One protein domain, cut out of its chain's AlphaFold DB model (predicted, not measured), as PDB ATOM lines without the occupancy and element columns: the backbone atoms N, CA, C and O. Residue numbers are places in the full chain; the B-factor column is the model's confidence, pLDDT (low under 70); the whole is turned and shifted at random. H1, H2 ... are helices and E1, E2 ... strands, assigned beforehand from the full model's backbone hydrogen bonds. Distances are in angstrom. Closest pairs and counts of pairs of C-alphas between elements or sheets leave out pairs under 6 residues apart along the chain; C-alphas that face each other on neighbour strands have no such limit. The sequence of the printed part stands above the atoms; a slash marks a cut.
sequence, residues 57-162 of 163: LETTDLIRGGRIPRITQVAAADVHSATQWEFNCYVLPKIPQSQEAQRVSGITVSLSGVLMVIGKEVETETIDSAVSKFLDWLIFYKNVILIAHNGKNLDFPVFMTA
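This is residues 57 to 162 of the 163 residues of an uncharacterized protein of Crassostrea gigas (UniProt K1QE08). A small sheet of three antiparallel strands, E1, E2 and E3, has its longest helix, H2, lying over E2 and E3 and running along them. Around it, helix H1 and the small strand hairpin E4 and E5 sit toward the end where E2 begins, E6 lies toward the end where E2 finishes, and the short helix H3 sits by E1 and E2. The printed part has 106 residues, with three named helices and six named strands in the order E1 E2 E3 H1 E4 E5 H2 E6 H3; the sheets run E1 E2 E3 and E4 E5, both antiparallel. The class is mixed, helices and strands, with under half of the residues, 51, in named elements. The whole is compact, with a radius of gyration of the C-alphas of 14.1 A and spans of 42 by 32 by 23 A.

Start at E2, residues 71 to 78, the inner strand between the edge strands E1, residues 57 to 59, and E3, residues 86 to 90. They form a meander, each strand the antiparallel neighbour of the one before. Look at N 58 and O 73, 3.2 A apart, for E1 and E2, and at N 76 and O 87, 2.9 A, for E2 and E3; both pairs are hairpins. H2, residues 127 to 138, is on the sheet at a height of 9.5 A, at 3 degrees to E2 on the local plane; its closest C-alphas to E3 are those of Ala 130 and Cys 89, 6.2 A apart. H3, residues 155 to 160, is on the sheet too, and the two helices give two layers, helices on one face of a sheet. The closest C-alphas of H3 and E1 are those of Asp 155 and Leu 57, 5.9 A apart. H1, residues 99 to 105, only grazes the sheet with its residues 101 to 105. E4, residues 107 to 109, and E5, residues 115 to 117, form a hairpin, with N 116 and O 108 at 2.8 A. E6, residues 144 to 147, pairs with no named strand but is near E2. In H1, H2 and H3 every O i to N i+4 pair is within hydrogen-bond range.

Find C-alpha 71 at (63.095, 88.230, 0.761); from there E2 runs 20.8 A to C-alpha 78. E3 is 13.6 A long, H2 16.5 A and H1 10.2 A. H2 begins at C-alpha 127, (62.032, 88.560, 8.145). H3 ends at C-alpha 160, (72.995, 85.172, 4.720).

The C-alphas of Leu 111 and Lys 142 are the two farthest apart, 43.2 A. The printed part has no cut, and the link from E1 to E2, 11 residues, is long. The mean pLDDT of the printed part is 94.4; residues 82 and 84 are under 70.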
ATOM      1  N   LEU A  57      64.248  81.132  -2.820       98.12
ATOM      2  CA  LEU A  57      63.821  82.442  -2.348       98.12
ATOM      3  C   LEU A  57      63.148  83.253  -3.450       98.12
ATOM      4  O   LEU A  57      63.783  83.638  -4.433       98.12
ATOM      5  N   GLU A  58      61.932  83.713  -3.164       98.19
ATOM      6  CA  GLU A  58      61.373  84.851  -3.886       98.19
ATOM      7  C   GLU A  58      61.863  86.150  -3.256       98.19
ATOM      8  O   GLU A  58      61.938  86.292  -2.027       98.19
ATOM      9  N   THR A  59      62.208  87.122  -4.097       97.88
ATOM     10  CA  THR A  59      62.865  88.359  -3.663       97.88
ATOM     11  C   THR A  59      62.284  89.599  -4.332       97.88
ATOM     12  O   THR A  59      61.560  89.539  -5.326       97.88
ATOM     13  N   THR A  60      62.590  90.776  -3.783       97.56
ATOM     14  CA  THR A  60      62.092  92.044  -4.325       97.56
ATOM     15  C   THR A  60      62.695  92.403  -5.693       97.56
ATOM     16  O   THR A  60      62.116  93.196  -6.433       97.56
ATOM     17  N   ASP A  61      63.879  91.880  -6.019       97.00
ATOM     18  CA  ASP A  61      64.622  92.090  -7.272       97.00
ATOM     19  C   ASP A  61      65.806  91.101  -7.322       97.00
ATOM     20  O   ASP A  61      66.018  90.338  -6.389       97.00
ATOM     21  N   LEU A  62      66.633  91.153  -8.361       95.44
ATOM     22  CA  LEU A  62      67.928  90.475  -8.414       95.44
ATOM     23  C   LEU A  62      69.008  91.246  -7.641       95.44
ATOM     24  O   LEU A  62      68.916  92.459  -7.434       95.44
ATOM     25  N   ILE A  63      70.110  90.565  -7.315       95.69
ATOM     26  CA  ILE A  63      71.336  91.237  -6.865       95.69
ATOM     27  C   ILE A  63      71.902  92.060  -8.028       95.69
ATOM     28  O   ILE A  63      72.285  91.515  -9.064       95.69
ATOM     29  N   ARG A  64      71.966  93.387  -7.868       92.19
ATOM     30  CA  ARG A  64      72.468  94.315  -8.899       92.19
ATOM     31  C   ARG A  64      73.291  95.428  -8.270       92.19
ATOM     32  O   ARG A  64      72.868  96.038  -7.292       92.19
ATOM     33  N   GLY A  65      74.469  95.708  -8.833       90.00
ATOM     34  CA  GLY A  65      75.338  96.798  -8.366       90.00
ATOM     35  C   GLY A  65      75.683  96.712  -6.873       90.00
ATOM     36  O   GLY A  65      75.674  97.728  -6.187       90.00
ATOM     37  N   GLY A  66      75.883  95.495  -6.351       89.19
ATOM     38  CA  GLY A  66      76.164  95.249  -4.930       89.19
ATOM     39  C   GLY A  66      74.964  95.399  -3.984       89.19
ATOM     40  O   GLY A  66      75.121  95.227  -2.779       89.19
ATOM     41  N   ARG A  67      73.762  95.705  -4.492       92.94
ATOM     42  CA  ARG A  67      72.543  95.798  -3.677       92.94
ATOM     43  C   ARG A  67      71.905  94.424  -3.522       92.94
ATOM     44  O   ARG A  67      71.673  93.736  -4.515       92.94
ATOM     45  N   ILE A  68      71.599  94.063  -2.279       96.12
ATOM     46  CA  ILE A  68      70.923  92.814  -1.926       96.12
ATOM     47  C   ILE A  68      69.409  93.075  -1.834       96.12
ATOM     48  O   ILE A  68      69.006  94.000  -1.116       96.12
ATOM     49  N   PRO A  69      68.567  92.313  -2.555       97.12
ATOM     50  CA  PRO A  69      67.112  92.442  -2.479       97.12
ATOM     51  C   PRO A  69      66.568  91.979  -1.117       97.12
ATOM     52  O   PRO A  69      67.282  91.391  -0.305       97.12
ATOM     53  N   ARG A  70      65.289  92.249  -0.838       97.12
ATOM     54  CA  ARG A  70      64.594  91.699   0.336       97.12
ATOM     55  C   ARG A  70      63.868  90.420  -0.035       97.12
ATOM     56  O   ARG A  70      63.338  90.313  -1.134       97.12
ATOM     57  N   ILE A  71      63.843  89.477   0.894       98.19
ATOM     58  CA  ILE A  71      63.095  88.230   0.761       98.19
ATOM     59  C   ILE A  71      61.598  88.541   0.842       98.19
ATOM     60  O   ILE A  71      61.178  89.325   1.695       98.19
ATOM     61  N   THR A  72      60.819  87.933  -0.049       98.31
ATOM     62  CA  THR A  72      59.349  87.949  -0.044       98.31
ATOM     63  C   THR A  72      58.749  86.571   0.208       98.31
ATOM     64  O   THR A  72      57.608  86.481   0.658       98.31
ATOM     65  N   GLN A  73      59.506  85.499  -0.029       98.50
ATOM     66  CA  GLN A  73      59.130  84.141   0.351       98.50
ATOM     67  C   GLN A  73      60.374  83.314   0.662       98.50
ATOM     68  O   GLN A  73      61.393  83.445  -0.011       98.50
ATOM     69  N   VAL A  74      60.257  82.436   1.653       98.50
ATOM     70  CA  VAL A  74      61.180  81.328   1.889       98.50
ATOM     71  C   VAL A  74      60.418  80.031   1.643       98.50
ATOM     72  O   VAL A  74      59.405  79.781   2.302       98.50
ATOM     73  N   ALA A  75      60.896  79.212   0.709       97.88
ATOM     74  CA  ALA A  75      60.311  77.914   0.405       97.88
ATOM     75  C   ALA A  75      61.368  76.810   0.486       97.88
ATOM     76  O   ALA A  75      62.510  76.985   0.059       97.88
ATOM     77  N   ALA A  76      60.992  75.662   1.045       97.50
ATOM     78  CA  ALA A  76      61.867  74.503   1.095       97.50
ATOM     79  C   ALA A  76      61.100  73.178   1.127       97.50
ATOM     80  O   ALA A  76      59.955  73.121   1.567       97.50
ATOM     81  N   ALA A  77      61.748  72.100   0.688       95.50
ATOM     82  CA  ALA A  77      61.173  70.756   0.701       95.50
ATOM     83  C   ALA A  77      62.256  69.679   0.851       95.50
ATOM     84  O   ALA A  77      63.317  69.770   0.234       95.50
ATOM     85  N   ASP A  78      61.991  68.640   1.649       94.06
ATOM     86  CA  ASP A  78      62.843  67.442   1.710       94.06
ATOM     87  C   ASP A  78      62.597  66.541   0.492       94.06
ATOM     88  O   ASP A  78      61.516  65.973   0.327       94.06
ATOM     89  N   VAL A  79      63.638  66.357  -0.323       89.94
ATOM     90  CA  VAL A  79      63.602  65.616  -1.596       89.94
ATOM     91  C   VAL A  79      63.252  64.135  -1.418       89.94
ATOM     92  O   VAL A  79      62.747  63.496  -2.340       89.94
ATOM     93  N   HIS A  80      63.529  63.559  -0.247       84.31
ATOM     94  CA  HIS A  80      63.345  62.128   0.007       84.31
ATOM     95  C   HIS A  80      62.268  61.833   1.052       84.31
ATOM     96  O   HIS A  80      62.102  60.678   1.455       84.31
ATOM     97  N   SER A  81      61.542  62.848   1.520       78.62
ATOM     98  CA  SER A  81      60.457  62.633   2.470       78.62
ATOM     99  C   SER A  81      59.234  62.038   1.774       78.62
ATOM    100  O   SER A  81      58.657  62.636   0.869       78.62
ATOM    101  N   ALA A  82      58.790  60.868   2.244       69.38
ATOM    102  CA  ALA A  82      57.565  60.225   1.766       69.38
ATOM    103  C   ALA A  82      56.291  61.016   2.122       69.38
ATOM    104  O   ALA A  82      55.233  60.752   1.560       69.38
ATOM    105  N   THR A  83      56.383  61.966   3.058       70.62
ATOM    106  CA  THR A  83      55.250  62.757   3.552       70.62
ATOM    107  C   THR A  83      55.224  64.185   3.008       70.62
ATOM    108  O   THR A  83      54.465  64.980   3.547       70.62
ATOM    109  N   GLN A  84      56.045  64.527   2.000       67.94
ATOM    110  CA  GLN A  84      56.171  65.901   1.474       67.94
ATOM    111  C   GLN A  84      56.372  66.916   2.608       67.94
ATOM    112  O   GLN A  84      55.548  67.789   2.867       67.94
ATOM    113  N   TRP A  85      57.462  66.738   3.360       86.25
ATOM    114  CA  TRP A  85      57.802  67.669   4.431       86.25
ATOM    115  C   TRP A  85      58.294  68.979   3.802       86.25
ATOM    116  O   TRP A  85      59.426  69.059   3.319       86.25
ATOM    117  N   GLU A  86      57.404  69.968   3.769       94.38
ATOM    118  CA  GLU A  86      57.572  71.257   3.097       94.38
ATOM    119  C   GLU A  86      57.579  72.412   4.107       94.38
ATOM    120  O   GLU A  86      57.029  72.326   5.209       94.38
ATOM    121  N   PHE A  87      58.219  73.507   3.715       96.62
ATOM    122  CA  PHE A  87      58.209  74.790   4.398       96.62
ATOM    123  C   PHE A  87      57.833  75.869   3.391       96.62
ATOM    124  O   PHE A  87      58.391  75.929   2.296       96.62
ATOM    125  N   ASN A  88      56.909  76.742   3.773       97.62
ATOM    126  CA  ASN A  88      56.539  77.899   2.976       97.62
ATOM    127  C   ASN A  88      56.197  79.058   3.908       97.62
ATOM    128  O   ASN A  88      55.335  78.924   4.778       97.62
ATOM    129  N   CYS A  89      56.886  80.180   3.749       98.44
ATOM    130  CA  CYS A  89      56.671  81.358   4.574       98.44
ATOM    131  C   CYS A  89      56.799  82.620   3.728       98.44
ATOM    132  O   CYS A  89      57.832  82.841   3.095       98.44
ATOM    133  N   TYR A  90      55.760  83.451   3.728       98.56
ATOM    134  CA  TYR A  90      55.774  84.745   3.055       98.56
ATOM    135  C   TYR A  90      56.262  85.840   3.998       98.56
ATOM    136  O   TYR A  90      55.917  85.871   5.178       98.56
ATOM    137  N   VAL A  91      57.046  86.768   3.459       98.25
ATOM    138  CA  VAL A  91      57.631  87.890   4.196       98.25
ATOM    139  C   VAL A  91      57.143  89.181   3.569       98.25
ATOM    140  O   VAL A  91      57.309  89.382   2.368       98.25
ATOM    141  N   LEU A  92      56.581  90.082   4.374       97.38
ATOM    142  CA  LEU A  92      56.214  91.411   3.891       97.38
ATOM    143  C   LEU A  92      57.489  92.267   3.740       97.38
ATOM    144  O   LEU A  92      58.110  92.623   4.751       97.38
ATOM    145  N   PRO A  93      57.924  92.617   2.511       94.38
ATOM    146  CA  PRO A  93      59.162  93.359   2.330       94.38
ATOM    147  C   PRO A  93      58.994  94.819   2.765       94.38
ATOM    148  O   PRO A  93      57.985  95.466   2.496       94.38
ATOM    149  N   LYS A  94      60.040  95.386   3.374       90.75
ATOM    150  CA  LYS A  94      60.078  96.812   3.762       90.75
ATOM    151  C   LYS A  94      60.429  97.760   2.604       90.75
ATOM    152  O   LYS A  94      60.544  98.962   2.820       90.75
ATOM    153  N   ILE A  95      60.668  97.226   1.404       91.62
ATOM    154  CA  ILE A  95      61.015  97.999   0.205       91.62
ATOM    155  C   ILE A  95      60.140  97.566  -0.976       91.62
ATOM    156  O   ILE A  95      59.688  96.419  -0.994       91.62
ATOM    157  N   PRO A  96      59.929  98.442  -1.976       91.88
ATOM    158  CA  PRO A  96      59.181  98.081  -3.172       91.88
ATOM    159  C   PRO A  96      59.820  96.919  -3.942       91.88
ATOM    160  O   PRO A  96      61.042  96.841  -4.077       91.88
ATOM    161  N   GLN A  97      58.970  96.056  -4.492       95.50
ATOM    162  CA  GLN A  97      59.358  94.977  -5.393       95.50
ATOM    163  C   GLN A  97      59.375  95.485  -6.838       95.50
ATOM    164  O   GLN A  97      58.470  96.211  -7.258       95.50
ATOM    165  N   SER A  98      60.401  95.114  -7.602       96.56
ATOM    166  CA  SER A  98      60.494  95.440  -9.028       96.56
ATOM    167  C   SER A  98      59.328  94.821  -9.807       96.56
ATOM    168  O   SER A  98      58.810  93.768  -9.434       96.56
ATOM    169  N   GLN A  99      58.920  95.450 -10.913       97.06
ATOM    170  CA  GLN A  99      57.826  94.930 -11.749       97.06
ATOM    171  C   GLN A  99      58.117  93.515 -12.265       97.06
ATOM    172  O   GLN A  99      57.215  92.690 -12.346       97.06
ATOM    173  N   GLU A 100      59.378  93.224 -12.579       97.44
ATOM    174  CA  GLU A 100      59.784  91.910 -13.068       97.44
ATOM    175  C   GLU A 100      59.701  90.842 -11.972       97.44
ATOM    176  O   GLU A 100      59.165  89.765 -12.215       97.44
ATOM    177  N   ALA A 101      60.142  91.156 -10.750       97.00
ATOM    178  CA  ALA A 101      59.996  90.248  -9.615       97.00
ATOM    179  C   ALA A 101      58.518  89.955  -9.307       97.00
ATOM    180  O   ALA A 101      58.159  88.799  -9.089       97.00
ATOM    181  N   GLN A 102      57.646  90.968  -9.374       97.69
ATOM    182  CA  GLN A 102      56.196  90.774  -9.232       97.69
ATOM    183  C   GLN A 102      55.633  89.866 -10.331       97.69
ATOM    184  O   GLN A 102      54.824  88.979 -10.069       97.69
ATOM    185  N   ARG A 103      56.069  90.073 -11.578       97.75
ATOM    186  CA  ARG A 103      55.607  89.312 -12.743       97.75
ATOM    187  C   ARG A 103      56.004  87.836 -12.671       97.75
ATOM    188  O   ARG A 103      55.209  86.990 -13.066       97.75
ATOM    189  N   VAL A 104      57.228  87.545 -12.232       96.75
ATOM    190  CA  VAL A 104      57.767  86.177 -12.183       96.75
ATOM    191  C   VAL A 104      57.203  85.400 -10.995       96.75
ATOM    192  O   VAL A 104      56.733  84.285 -11.187       96.75
ATOM    193  N   SER A 105      57.193  86.002  -9.803       96.62
ATOM    194  CA  SER A 105      56.735  85.334  -8.575       96.62
ATOM    195  C   SER A 105      55.209  85.325  -8.420       96.62
ATOM    196  O   SER A 105      54.646  84.517  -7.683       96.62
ATOM    197  N   GLY A 106      54.507  86.263  -9.066       97.81
ATOM    198  CA  GLY A 106      53.094  86.530  -8.794       97.81
ATOM    199  C   GLY A 106      52.844  87.151  -7.413       97.81
ATOM    200  O   GLY A 106      51.683  87.278  -7.016       97.81
ATOM    201  N   ILE A 107      53.902  87.530  -6.688       98.12
ATOM    202  CA  ILE A 107      53.834  88.205  -5.394       98.12
ATOM    203  C   ILE A 107      53.729  89.710  -5.628       98.12
ATOM    204  O   ILE A 107      54.481  90.300  -6.398       98.12
ATOM    205  N   THR A 108      52.778  90.346  -4.954       96.94
ATOM    206  CA  THR A 108      52.571  91.796  -4.996       96.94
ATOM    207  C   THR A 108      52.208  92.314  -3.612       96.94
ATOM    208  O   THR A 108      51.718  91.562  -2.775       96.94
ATOM    209  N   VAL A 109      52.427  93.604  -3.361       95.69
ATOM    210  CA  VAL A 109      51.949  94.276  -2.147       95.69
ATOM    211  C   VAL A 109      50.908  95.311  -2.560       95.69
ATOM    212  O   VAL A 109      51.170  96.152  -3.421       95.69
ATOM    213  N   SER A 110      49.715  95.227  -1.978       92.38
ATOM    214  CA  SER A 110      48.616  96.150  -2.249       92.38
ATOM    215  C   SER A 110      48.927  97.561  -1.735       92.38
ATOM    216  O   SER A 110      49.806  97.770  -0.897       92.38
ATOM    217  N   LEU A 111      48.139  98.550  -2.169       89.00
ATOM    218  CA  LEU A 111      48.236  99.922  -1.646       89.00
ATOM    219  C   LEU A 111      47.950 100.015  -0.138       89.00
ATOM    220  O   LEU A 111      48.402 100.957   0.505       89.00
ATOM    221  N   SER A 112      47.214  99.053   0.427       91.25
ATOM    222  CA  SER A 112      46.952  98.956   1.866       91.25
ATOM    223  C   SER A 112      48.041  98.199   2.636       91.25
ATOM    224  O   SER A 112      47.898  98.010   3.840       91.25
ATOM    225  N   GLY A 113      49.125  97.779   1.973       92.12
ATOM    226  CA  GLY A 113      50.247  97.078   2.602       92.12
ATOM    227  C   GLY A 113      50.026  95.578   2.805       92.12
ATOM    228  O   GLY A 113      50.722  94.971   3.612       92.12
ATOM    229  N   VAL A 114      49.073  94.978   2.087       95.06
ATOM    230  CA  VAL A 114      48.752  93.545   2.176       95.06
ATOM    231  C   VAL A 114      49.508  92.781   1.092       95.06
ATOM    232  O   VAL A 114      49.464  93.173  -0.075       95.06
ATOM    233  N   LEU A 115      50.196  91.697   1.458       97.19
ATOM    234  CA  LEU A 115      50.886  90.842   0.493       97.19
ATOM    235  C   LEU A 115      49.895  89.882  -0.172       97.19
ATOM    236  O   LEU A 115      49.101  89.216   0.489       97.19
ATOM    237  N   MET A 116      49.961  89.822  -1.496       97.62
ATOM    238  CA  MET A 116      49.079  89.038  -2.347       97.62
ATOM    239  C   MET A 116      49.907  88.101  -3.221       97.62
ATOM    240  O   MET A 116      50.878  88.536  -3.837       97.62
ATOM    241  N   VAL A 117      49.476  86.851  -3.352       97.81
ATOM    242  CA  VAL A 117      50.078  85.833  -4.220       97.81
ATOM    243  C   VAL A 117      49.045  85.429  -5.260       97.81
ATOM    244  O   VAL A 117      47.989  84.890  -4.923       97.81
ATOM    245  N   ILE A 118      49.309  85.745  -6.529       96.12
ATOM    246  CA  ILE A 118      48.397  85.479  -7.656       96.12
ATOM    247  C   ILE A 118      46.978  86.013  -7.345       96.12
ATOM    248  O   ILE A 118      45.957  85.351  -7.531       96.12
ATOM    249  N   GLY A 119      46.917  87.229  -6.795       95.12
ATOM    250  CA  GLY A 119      45.667  87.919  -6.464       95.12
ATOM    251  C   GLY A 119      44.954  87.447  -5.192       95.12
ATOM    252  O   GLY A 119      43.856  87.928  -4.922       95.12
ATOM    253  N   LYS A 120      45.549  86.551  -4.395       97.00
ATOM    254  CA  LYS A 120      45.005  86.121  -3.097       97.00
ATOM    255  C   LYS A 120      45.844  86.652  -1.948       97.00
ATOM    256  O   LYS A 120      47.063  86.568  -2.004       97.00
ATOM    257  N   GLU A 121      45.188  87.169  -0.920       97.56
ATOM    258  CA  GLU A 121      45.853  87.563   0.320       97.56
ATOM    259  C   GLU A 121      46.466  86.338   1.004       97.56
ATOM    260  O   GLU A 121      45.868  85.258   1.006       97.56
ATOM    261  N   VAL A 122      47.664  86.513   1.556       97.19
ATOM    262  CA  VAL A 122      48.362  85.479   2.325       97.19
ATOM    263  C   VAL A 122      48.826  86.039   3.661       97.19
ATOM    264  O   VAL A 122      49.129  87.227   3.789       97.19
ATOM    265  N   GLU A 123      48.915  85.164   4.658       97.38
ATOM    266  CA  GLU A 123      49.560  85.504   5.922       97.38
ATOM    267  C   GLU A 123      51.049  85.771   5.696       97.38
ATOM    268  O   GLU A 123      51.700  85.120   4.875       97.38
ATOM    269  N   THR A 124      51.586  86.745   6.428       97.69
ATOM    270  CA  THR A 124      52.985  87.153   6.302       97.69
ATOM    271  C   THR A 124      53.670  87.234   7.649       97.69
ATOM    272  O   THR A 124      53.046  87.474   8.681       97.69
ATOM    273  N   GLU A 125      54.985  87.078   7.605       98.06
ATOM    274  CA  GLU A 125      55.880  87.212   8.738       98.06
ATOM    275  C   GLU A 125      56.811  88.416   8.583       98.06
ATOM    276  O   GLU A 125      57.022  88.959   7.491       98.06
ATOM    277  N   THR A 126      57.428  88.809   9.698       97.25
ATOM    278  CA  THR A 126      58.665  89.591   9.641       97.25
ATOM    279  C   THR A 126      59.806  88.707   9.141       97.25
ATOM    280  O   THR A 126      59.764  87.484   9.276       97.25
ATOM    281  N   ILE A 127      60.861  89.320   8.597       97.75
ATOM    282  CA  ILE A 127      62.032  88.560   8.145       97.75
ATOM    283  C   ILE A 127      62.664  87.744   9.285       97.75
ATOM    284  O   ILE A 127      62.939  86.564   9.096       97.75
ATOM    285  N   ASP A 128      62.785  88.326  10.481       97.50
ATOM    286  CA  ASP A 128      63.367  87.655  11.652       97.50
ATOM    287  C   ASP A 128      62.535  86.431  12.073       97.50
ATOM    288  O   ASP A 128      63.077  85.369  12.389       97.50
ATOM    289  N   SER A 129      61.201  86.557  12.031       98.19
ATOM    290  CA  SER A 129      60.273  85.459  12.328       98.19
ATOM    291  C   SER A 129      60.362  84.357  11.270       98.19
ATOM    292  O   SER A 129      60.476  83.184  11.618       98.19
ATOM    293  N   ALA A 130      60.392  84.711   9.982       98.12
ATOM    294  CA  ALA A 130      60.501  83.746   8.890       98.12
ATOM    295  C   ALA A 130      61.810  82.945   8.942       98.12
ATOM    296  O   ALA A 130      61.792  81.723   8.790       98.12
ATOM    297  N   VAL A 131      62.935  83.618   9.203       97.94
ATOM    298  CA  VAL A 131      64.249  82.980   9.370       97.94
ATOM    299  C   VAL A 131      64.238  82.045  10.574       97.94
ATOM    300  O   VAL A 131      64.632  80.889  10.443       97.94
ATOM    301  N   SER A 132      63.717  82.501  11.717       98.06
ATOM    302  CA  SER A 132      63.611  81.672  12.925       98.06
ATOM    303  C   SER A 132      62.766  80.421  12.672       98.06
ATOM    304  O   SER A 132      63.224  79.310  12.918       98.06
ATOM    305  N   LYS A 133      61.578  80.576  12.070       97.94
ATOM    306  CA  LYS A 133      60.694  79.459  11.700       97.94
ATOM    307  C   LYS A 133      61.360  78.477  10.741       97.94
ATOM    308  O   LYS A 133      61.150  77.274  10.865       97.94
ATOM    309  N   PHE A 134      62.150  78.969   9.788       97.88
ATOM    310  CA  PHE A 134      62.867  78.107   8.854       97.88
ATOM    311  C   PHE A 134      63.985  77.318   9.546       97.88
ATOM    312  O   PHE A 134      64.110  76.114   9.332       97.88
ATOM    313  N   LEU A 135      64.769  77.958  10.418       96.75
ATOM    314  CA  LEU A 135      65.807  77.281  11.201       96.75
ATOM    315  C   LEU A 135      65.210  76.251  12.171       96.75
ATOM    316  O   LEU A 135      65.725  75.137  12.267       96.75
ATOM    317  N   ASP A 136      64.094  76.584  12.822       96.75
ATOM    318  CA  ASP A 136      63.341  75.656  13.671       96.75
ATOM    319  C   ASP A 136      62.801  74.474  12.862       96.75
ATOM    320  O   ASP A 136      62.849  73.332  13.309       96.75
ATOM    321  N   TRP A 137      62.335  74.705  11.637       95.38
ATOM    322  CA  TRP A 137      61.919  73.627  10.743       95.38
ATOM    323  C   TRP A 137      63.097  72.725  10.334       95.38
ATOM    324  O   TRP A 137      62.938  71.509  10.230       95.38
ATOM    325  N   LEU A 138      64.298  73.288  10.167       94.69
ATOM    326  CA  LEU A 138      65.510  72.526   9.862       94.69
ATOM    327  C   LEU A 138      66.051  71.727  11.059       94.69
ATOM    328  O   LEU A 138      66.751  70.734  10.847       94.69
ATOM    329  N   ILE A 139      65.733  72.114  12.299       92.69
ATOM    330  CA  ILE A 139      66.311  71.504  13.511       92.69
ATOM    331  C   ILE A 139      65.961  70.018  13.665       92.69
ATOM    332  O   ILE A 139      66.667  69.271  14.343       92.69
ATOM    333  N   PHE A 140      64.887  69.568  13.013       87.25
ATOM    334  CA  PHE A 140      64.469  68.167  13.013       87.25
ATOM    335  C   PHE A 140      65.413  67.263  12.209       87.25
ATOM    336  O   PHE A 140      65.394  66.040  12.373       87.25
ATOM    337  N   TYR A 141      66.275  67.838  11.368       88.31
ATOM    338  CA  TYR A 141      67.285  67.098  10.627       88.31
ATOM    339  C   TYR A 141      68.597  67.032  11.408       88.31
ATOM    340  O   TYR A 141      69.236  68.041  11.682       88.31
ATOM    341  N   LYS A 142      69.071  65.810  11.680       85.44
ATOM    342  CA  LYS A 142      70.395  65.588  12.287       85.44
ATOM    343  C   LYS A 142      71.534  66.116  11.405       85.44
ATOM    344  O   LYS A 142      72.504  66.664  11.912       85.44
ATOM    345  N   ASN A 143      71.425  65.904  10.094       88.38
ATOM    346  CA  ASN A 143      72.352  66.402   9.082       88.38
ATOM    347  C   ASN A 143      71.535  66.874   7.880       88.38
ATOM    348  O   ASN A 143      70.766  66.083   7.328       88.38
ATOM    349  N   VAL A 144      71.728  68.120   7.454       91.50
ATOM    350  CA  VAL A 144      70.997  68.711   6.329       91.50
ATOM    351  C   VAL A 144      71.946  69.359   5.329       91.50
ATOM    352  O   VAL A 144      72.934  69.990   5.703       91.50
ATOM    353  N   ILE A 145      71.645  69.181   4.044       93.19
ATOM    354  CA  ILE A 145      72.266  69.891   2.930       93.19
ATOM    355  C   ILE A 145      71.167  70.689   2.236       93.19
ATOM    356  O   ILE A 145      70.225  70.103   1.702       93.19
ATOM    357  N   LEU A 146      71.313  72.014   2.237       95.94
ATOM    358  CA  LEU A 146      70.458  72.909   1.462       95.94
ATOM    359  C   LEU A 146      70.930  72.944   0.006       95.94
ATOM    360  O   LEU A 146      72.119  73.110  -0.272       95.94
ATOM    361  N   ILE A 147      69.989  72.801  -0.918       96.31
ATOM    362  CA  ILE A 147      70.217  72.791  -2.360       96.31
ATOM    363  C   ILE A 147      69.380  73.907  -2.972       96.31
ATOM    364  O   ILE A 147      68.158  73.854  -2.907       96.31
ATOM    365  N   ALA A 148      70.029  74.874  -3.611       96.81
ATOM    366  CA  ALA A 148      69.355  75.960  -4.311       96.81
ATOM    367  C   ALA A 148      69.874  76.083  -5.743       96.81
ATOM    368  O   ALA A 148      71.083  75.974  -5.999       96.81
ATOM    369  N   HIS A 149      68.964  76.311  -6.687       93.38
ATOM    370  CA  HIS A 149      69.330  76.506  -8.081       93.38
ATOM    371  C   HIS A 149      69.941  77.900  -8.244       93.38
ATOM    372  O   HIS A 149      69.282  78.898  -8.007       93.38
ATOM    373  N   ASN A 150      71.215  77.978  -8.648       93.69
ATOM    374  CA  ASN A 150      71.997  79.225  -8.617       93.69
ATOM    375  C   ASN A 150      72.235  79.795  -7.196       93.69
ATOM    376  O   ASN A 150      72.620  80.957  -7.047       93.69
ATOM    377  N   GLY A 151      72.137  78.955  -6.158       93.00
ATOM    378  CA  GLY A 151      72.207  79.392  -4.760       93.00
ATOM    379  C   GLY A 151      73.450  80.194  -4.385       93.00
ATOM    380  O   GLY A 151      73.378  81.120  -3.587       93.00
ATOM    381  N   LYS A 152      74.603  79.902  -5.000       93.88
ATOM    382  CA  LYS A 152      75.847  80.653  -4.760       93.88
ATOM    383  C   LYS A 152      75.725  82.139  -5.124       93.88
ATOM    384  O   LYS A 152      76.403  82.959  -4.514       93.88
ATOM    385  N   ASN A 153      74.918  82.468  -6.130       93.38
ATOM    386  CA  ASN A 153      74.838  83.814  -6.691       93.38
ATOM    387  C   ASN A 153      73.548  84.551  -6.311       93.38
ATOM    388  O   ASN A 153      73.454  85.739  -6.602       93.38
ATOM    389  N   LEU A 154      72.572  83.876  -5.696       94.31
ATOM    390  CA  LEU A 154      71.307  84.486  -5.292       94.31
ATOM    391  C   LEU A 154      70.894  84.041  -3.889       94.31
ATOM    392  O   LEU A 154      71.047  84.814  -2.947       94.31
ATOM    393  N   ASP A 155      70.433  82.800  -3.743       97.62
ATOM    394  CA  ASP A 155      69.732  82.351  -2.539       97.62
ATOM    395  C   ASP A 155      70.591  82.451  -1.284       97.62
ATOM    396  O   ASP A 155      70.186  83.068  -0.304       97.62
ATOM    397  N   PHE A 156      71.813  81.912  -1.314       96.81
ATOM    398  CA  PHE A 156      72.694  81.948  -0.152       96.81
ATOM    399  C   PHE A 156      73.177  83.370   0.164       96.81
ATOM    400  O   PHE A 156      73.050  83.761   1.320       96.81
ATOM    401  N   PRO A 157      73.674  84.190  -0.786       97.00
ATOM    402  CA  PRO A 157      73.997  85.586  -0.491       97.00
ATOM    403  C   PRO A 157      72.831  86.371   0.118       97.00
ATOM    404  O   PRO A 157      73.040  87.089   1.089       97.00
ATOM    405  N   VAL A 158      71.615  86.226  -0.419       97.31
ATOM    406  CA  VAL A 158      70.430  86.922   0.102       97.31
ATOM    407  C   VAL A 158      70.076  86.401   1.495       97.31
ATOM    408  O   VAL A 158      69.940  87.201   2.421       97.31
ATOM    409  N   PHE A 159      69.998  85.080   1.671       97.31
ATOM    410  CA  PHE A 159      69.652  84.457   2.948       97.31
ATOM    411  C   PHE A 159      70.648  84.801   4.059       97.31
ATOM    412  O   PHE A 159      70.243  85.137   5.164       97.31
ATOM    413  N   MET A 160      71.949  84.816   3.755       95.94
ATOM    414  CA  MET A 160      72.995  85.172   4.720       95.94
ATOM    415  C   MET A 160      72.895  86.619   5.220       95.94
ATOM    416  O   MET A 160      73.420  86.915   6.285       95.94
ATOM    417  N   THR A 161      72.236  87.526   4.489       94.38
ATOM    418  CA  THR A 161      71.966  88.886   5.001       94.38
ATOM    419  C   THR A 161      70.762  88.969   5.937       94.38
ATOM    420  O   THR A 161      70.549  90.014   6.547       94.38
ATOM    421  N   ALA A 162      69.970  87.901   6.014       92.44
ATOM    422  CA  ALA A 162      68.787  87.793   6.857       92.44
ATOM    423  C   ALA A 162      69.014  86.944   8.126       92.44
ATOM    424  O   ALA A 162      68.135  86.938   8.980       92.44
TER     425      ALA A 162